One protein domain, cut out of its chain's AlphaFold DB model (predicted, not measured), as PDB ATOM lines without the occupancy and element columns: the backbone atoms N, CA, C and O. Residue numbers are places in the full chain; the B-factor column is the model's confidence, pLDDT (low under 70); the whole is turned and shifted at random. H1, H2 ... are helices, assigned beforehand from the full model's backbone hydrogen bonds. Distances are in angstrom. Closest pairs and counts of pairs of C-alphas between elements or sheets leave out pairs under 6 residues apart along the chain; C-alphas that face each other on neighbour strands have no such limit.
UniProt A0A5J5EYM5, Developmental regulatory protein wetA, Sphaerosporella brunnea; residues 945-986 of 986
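AT A GLANCE: This is residues 945 to 986 of the 986 residues of the protein "Developmental regulatory protein wetA" of Sphaerosporella brunnea (UniProt A0A5J5EYM5). One long, nearly straight helix, H1, makes the length of this model, and at its far end the chain folds back as a small hook in which the four-residue helix H2 packs on the last part of H1. The first half of H1, residues 945 to 958, sticks out free, and after H2 the tail of residues 981 to 986 folds back toward the first end of H1. The printed part has 42 residues with two named helices, H1 then H2, and no named strand; the class is all helix. It is only just loose, close to extended, with a radius of gyration of the C-alphas of 13.4 A, and the C-alphas span 43 by 18 by 8 A, a rod.

HOW THE PARTS SIT: Start at Ser 945 and go along H1, residues 945 to 972; in it, each O i to N i+4 pair is within hydrogen-bond range. Its residues 945 to 958 stand free. After residue 972, a tight link of 4 residues leads to H2, residues 977 to 980. H2 is too short for any O i to N i+4 pair inside it, but its one O i to N i+3 pair is within range. H2 touches H1, which meets it with residues 967 to 971 alone; look at Ala 967 and Ala 977, whose C-alphas, the closest of the two helices, are 5.7 A apart.

IN THESE COORDINATES: Find C-alpha 945 at (20.386, -1.279, 0.369); from there H1 runs 40.2 A to C-alpha 972 at (-5.944, 25.949, -13.125). H2 begins at C-alpha 977 and ends at C-alpha 980, at (-0.497, 25.274, -0.763).

THE WHOLE: The two C-alphas farthest apart are those of Ser 945 and Gly 974, 43.4 A. The printed part has no cut, and it ends at Phe 986, the chain's last residue. The mean pLDDT of the printed part is 91.1, and residue 986 alone is under 70.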
ATOM      1  N   SER A 945      20.228  -2.748   0.299       72.06
ATOM      2  CA  SER A 945      20.386  -1.279   0.369       72.06
ATOM      3  C   SER A 945      20.098  -0.585  -0.983       72.06
ATOM      4  O   SER A 945      19.434   0.446  -1.037       72.06
ATOM      5  N   LYS A 946      20.446  -1.243  -2.100       78.81
ATOM      6  CA  LYS A 946      20.085  -0.850  -3.475       78.81
ATOM      7  C   LYS A 946      18.573  -0.924  -3.766       78.81
ATOM      8  O   LYS A 946      18.046  -0.069  -4.470       78.81
ATOM      9  N   THR A 947      17.869  -1.918  -3.227       84.19
ATOM     10  CA  THR A 947      16.400  -2.056  -3.275       84.19
ATOM     11  C   THR A 947      15.699  -1.021  -2.391       84.19
ATOM     12  O   THR A 947      14.706  -0.447  -2.836       84.19
ATOM     13  N   LYS A 948      16.202  -0.746  -1.176       87.31
ATOM     14  CA  LYS A 948      15.667   0.310  -0.305       87.31
ATOM     15  C   LYS A 948      15.822   1.671  -0.981       87.31
ATOM     16  O   LYS A 948      14.810   2.306  -1.249       87.31
ATOM     17  N   ALA A 949      17.040   2.046  -1.375       87.44
ATOM     18  CA  ALA A 949      17.314   3.306  -2.069       87.44
ATOM     19  C   ALA A 949      16.495   3.468  -3.365       87.44
ATOM     20  O   ALA A 949      16.081   4.576  -3.700       87.44
ATOM     21  N   ARG A 950      16.211   2.368  -4.082       93.50
ATOM     22  CA  ARG A 950      15.302   2.384  -5.235       93.50
ATOM     23  C   ARG A 950      13.856   2.697  -4.830       93.50
ATOM     24  O   ARG A 950      13.283   3.619  -5.394       93.50
ATOM     25  N   ARG A 951      13.287   1.978  -3.854       94.88
ATOM     26  CA  ARG A 951      11.911   2.214  -3.364       94.88
ATOM     27  C   ARG A 951      11.740   3.608  -2.755       94.88
ATOM     28  O   ARG A 951      10.707   4.235  -2.940       94.88
ATOM     29  N   GLU A 952      12.759   4.086  -2.053       93.25
ATOM     30  CA  GLU A 952      12.815   5.399  -1.407       93.25
ATOM     31  C   GLU A 952      12.848   6.528  -2.451       93.25
ATOM     32  O   GLU A 952      12.059   7.467  -2.365       93.25
ATOM     33  N   ARG A 953      13.642   6.372  -3.522       92.94
ATOM     34  CA  ARG A 953      13.611   7.267  -4.693       92.94
ATOM     35  C   ARG A 953      12.268   7.225  -5.427       92.94
ATOM     36  O   ARG A 953      11.713   8.276  -5.719       92.94
ATOM     37  N   GLU A 954      11.728   6.036  -5.693       94.38
ATOM     38  CA  GLU A 954      10.429   5.860  -6.366       94.38
ATOM     39  C   GLU A 954       9.256   6.429  -5.538       94.38
ATOM     40  O   GLU A 954       8.264   6.877  -6.110       94.38
ATOM     41  N   ALA A 955       9.365   6.468  -4.204       94.44
ATOM     42  CA  ALA A 955       8.401   7.131  -3.324       94.44
ATOM     43  C   ALA A 955       8.565   8.663  -3.313       94.44
ATOM     44  O   ALA A 955       7.573   9.384  -3.425       94.44
ATOM     45  N   MET A 956       9.801   9.166  -3.228       94.62
ATOM     46  CA  MET A 956      10.108  10.602  -3.266       94.62
ATOM     47  C   MET A 956       9.690  11.243  -4.599       94.62
ATOM     48  O   MET A 956       9.068  12.304  -4.614       94.62
ATOM     49  N   GLU A 957       9.957  10.575  -5.724       95.62
ATOM     50  CA  GLU A 957       9.561  11.049  -7.055       95.62
ATOM     51  C   GLU A 957       8.032  11.065  -7.230       95.62
ATOM     52  O   GLU A 957       7.489  11.986  -7.842       95.62
ATOM     53  N   LYS A 958       7.318  10.095  -6.635       96.50
ATOM     54  CA  LYS A 958       5.848  10.104  -6.577       96.50
ATOM     55  C   LYS A 958       5.305  11.279  -5.767       96.50
ATOM     56  O   LYS A 958       4.367  11.913  -6.238       96.50
ATOM     57  N   ARG A 959       5.888  11.600  -4.601       94.00
ATOM     58  CA  ARG A 959       5.485  12.787  -3.821       94.00
ATOM     59  C   ARG A 959       5.657  14.065  -4.635       94.00
ATOM     60  O   ARG A 959       4.686  14.795  -4.786       94.00
ATOM     61  N   ARG A 960       6.834  14.271  -5.245       95.81
ATOM     62  CA  ARG A 960       7.114  15.451  -6.085       95.81
ATOM     63  C   ARG A 960       6.085  15.623  -7.208       95.81
ATOM     64  O   ARG A 960       5.570  16.720  -7.392       95.81
ATOM     65  N   LYS A 961       5.752  14.543  -7.922       96.62
ATOM     66  CA  LYS A 961       4.753  14.569  -9.004       96.62
ATOM     67  C   LYS A 961       3.334  14.855  -8.501       96.62
ATOM     68  O   LYS A 961       2.573  15.511  -9.201       96.62
ATOM     69  N   LEU A 962       2.988  14.409  -7.292       96.62
ATOM     70  CA  LEU A 962       1.694  14.699  -6.670       96.62
ATOM     71  C   LEU A 962       1.610  16.171  -6.228       96.62
ATOM     72  O   LEU A 962       0.631  16.833  -6.551       96.62
ATOM     73  N   SER A 963       2.651  16.719  -5.591       95.69
ATOM     74  CA  SER A 963       2.704  18.148  -5.237       95.69
ATOM     75  C   SER A 963       2.700  19.066  -6.466       95.69
ATOM     76  O   SER A 963       2.055  20.109  -6.451       95.69
ATOM     77  N   GLU A 964       3.368  18.663  -7.551       96.00
ATOM     78  CA  GLU A 964       3.392  19.391  -8.828       96.00
ATOM     79  C   GLU A 964       2.008  19.392  -9.499       96.00
ATOM     80  O   GLU A 964       1.511  20.449  -9.886       96.00
ATOM     81  N   ALA A 965       1.324  18.241  -9.531       96.56
ATOM     82  CA  ALA A 965      -0.053  18.142 -10.016       96.56
ATOM     83  C   ALA A 965      -1.058  18.914  -9.136       96.56
ATOM     84  O   ALA A 965      -1.971  19.541  -9.666       96.56
ATOM     85  N   ALA A 966      -0.885  18.914  -7.809       96.12
ATOM     86  CA  ALA A 966      -1.734  19.671  -6.887       96.12
ATOM     87  C   ALA A 966      -1.570  21.191  -7.070       96.12
ATOM     88  O   ALA A 966      -2.566  21.911  -7.130       96.12
ATOM     89  N   ALA A 967      -0.333  21.673  -7.228       95.75
ATOM     90  CA  ALA A 967      -0.057  23.074  -7.539       95.75
ATOM     91  C   ALA A 967      -0.643  23.478  -8.903       95.75
ATOM     92  O   ALA A 967      -1.306  24.509  -9.000       95.75
ATOM     93  N   ALA A 968      -0.471  22.645  -9.935       96.25
ATOM     94  CA  ALA A 968      -1.052  22.880 -11.257       96.25
ATOM     95  C   ALA A 968      -2.593  22.905 -11.230       96.25
ATOM     96  O   ALA A 968      -3.197  23.774 -11.855       96.25
ATOM     97  N   ALA A 969      -3.233  22.008 -10.472       97.06
ATOM     98  CA  ALA A 969      -4.687  21.989 -10.309       97.06
ATOM     99  C   ALA A 969      -5.211  23.241  -9.587       97.06
ATOM    100  O   ALA A 969      -6.208  23.819 -10.015       97.06
ATOM    101  N   VAL A 970      -4.526  23.705  -8.535       96.44
ATOM    102  CA  VAL A 970      -4.890  24.949  -7.836       96.44
ATOM    103  C   VAL A 970      -4.728  26.169  -8.747       96.44
ATOM    104  O   VAL A 970      -5.654  26.973  -8.823       96.44
ATOM    105  N   LEU A 971      -3.636  26.262  -9.515       96.62
ATOM    106  CA  LEU A 971      -3.450  27.326 -10.512       96.62
ATOM    107  C   LEU A 971      -4.524  27.292 -11.613       96.62
ATOM    108  O   LEU A 971      -5.046  28.341 -11.982       96.62
ATOM    109  N   ALA A 972      -4.903  26.108 -12.105       96.50
ATOM    110  CA  ALA A 972      -5.944  25.949 -13.125       96.50
ATOM    111  C   ALA A 972      -7.355  26.332 -12.629       96.50
ATOM    112  O   ALA A 972      -8.194  26.747 -13.423       96.50
ATOM    113  N   VAL A 973      -7.608  26.229 -11.320       97.06
ATOM    114  CA  VAL A 973      -8.838  26.706 -10.656       97.06
ATOM    115  C   VAL A 973      -8.769  28.213 -10.327       97.06
ATOM    116  O   VAL A 973      -9.759  28.796  -9.894       97.06
ATOM    117  N   GLY A 974      -7.626  28.872 -10.553       97.44
ATOM    118  CA  GLY A 974      -7.401  30.278 -10.195       97.44
ATOM    119  C   GLY A 974      -7.120  30.506  -8.705       97.44
ATOM    120  O   GLY A 974      -7.231  31.630  -8.219       97.44
ATOM    121  N   GLY A 975      -6.780  29.450  -7.961       96.75
ATOM    122  CA  GLY A 975      -6.404  29.526  -6.552       96.75
ATOM    123  C   GLY A 975      -4.932  29.892  -6.341       96.75
ATOM    124  O   GLY A 975      -4.071  29.634  -7.183       96.75
ATOM    125  N   ASP A 976      -4.627  30.466  -5.177       95.00
ATOM    126  CA  ASP A 976      -3.263  30.854  -4.811       95.00
ATOM    127  C   ASP A 976      -2.388  29.631  -4.468       95.00
ATOM    128  O   ASP A 976      -2.508  29.028  -3.398       95.00
ATOM    129  N   ALA A 977      -1.441  29.299  -5.348       92.94
ATOM    130  CA  ALA A 977      -0.445  28.256  -5.096       92.94
ATOM    131  C   ALA A 977       0.478  28.567  -3.895       92.94
ATOM    132  O   ALA A 977       1.021  27.642  -3.287       92.94
ATOM    133  N   SER A 978       0.618  29.837  -3.490       92.19
ATOM    134  CA  SER A 978       1.344  30.211  -2.270       92.19
ATOM    135  C   SER A 978       0.626  29.753  -0.996       92.19
ATOM    136  O   SER A 978       1.274  29.597   0.038       92.19
ATOM    137  N   ALA A 979      -0.689  29.506  -1.049       89.25
ATOM    138  CA  ALA A 979      -1.437  28.929   0.063       89.25
ATOM    139  C   ALA A 979      -1.101  27.443   0.254       89.25
ATOM    140  O   ALA A 979      -0.868  27.025   1.386       89.25
ATOM    141  N   LEU A 980      -0.976  26.664  -0.832       86.50
ATOM    142  CA  LEU A 980      -0.497  25.274  -0.763       86.50
ATOM    143  C   LEU A 980       0.904  25.190  -0.145       86.50
ATOM    144  O   LEU A 980       1.136  24.356   0.721       86.50
ATOM    145  N   ALA A 981       1.817  26.083  -0.536       87.69
ATOM    146  CA  ALA A 981       3.187  26.113  -0.013       87.69
ATOM    147  C   ALA A 981       3.301  26.523   1.473       87.69
ATOM    148  O   ALA A 981       4.374  26.391   2.052       87.69
ATOM    149  N   LYS A 982       2.223  27.029   2.091       88.56
ATOM    150  CA  LYS A 982       2.154  27.365   3.530       88.56
ATOM    151  C   LYS A 982       1.560  26.241   4.380       88.56
ATOM    152  O   LYS A 982       1.573  26.342   5.605       88.56
ATOM    153  N   VAL A 983       1.009  25.199   3.756       88.56
ATOM    154  CA  VAL A 983       0.482  24.023   4.451       88.56
ATOM    155  C   VAL A 983       1.429  22.856   4.180       88.56
ATOM    156  O   VAL A 983       1.330  22.209   3.139       88.56
ATOM    157  N   ASP A 984       2.341  22.590   5.121       74.62
ATOM    158  CA  ASP A 984       3.327  21.495   5.078       74.62
ATOM    159  C   ASP A 984       2.649  20.105   5.129       74.62
ATOM    160  O   ASP A 984       2.631  19.418   6.150       74.62
ATOM    161  N   LEU A 985       2.035  19.703   4.013       72.00
ATOM    162  CA  LEU A 985       1.186  18.513   3.883       72.00
ATOM    163  C   LEU A 985       1.858  17.315   3.178       72.00
ATOM    164  O   LEU A 985       1.199  16.286   3.001       72.00
ATOM    165  N   PHE A 986       3.128  17.426   2.752       59.62
ATOM    166  CA  PHE A 986       3.745  16.524   1.758       59.62
ATOM    167  C   PHE A 986       5.179  16.067   2.071       59.62
ATOM    168  O   PHE A 986       6.019  16.892   2.471       59.62
TER     169      PHE A 986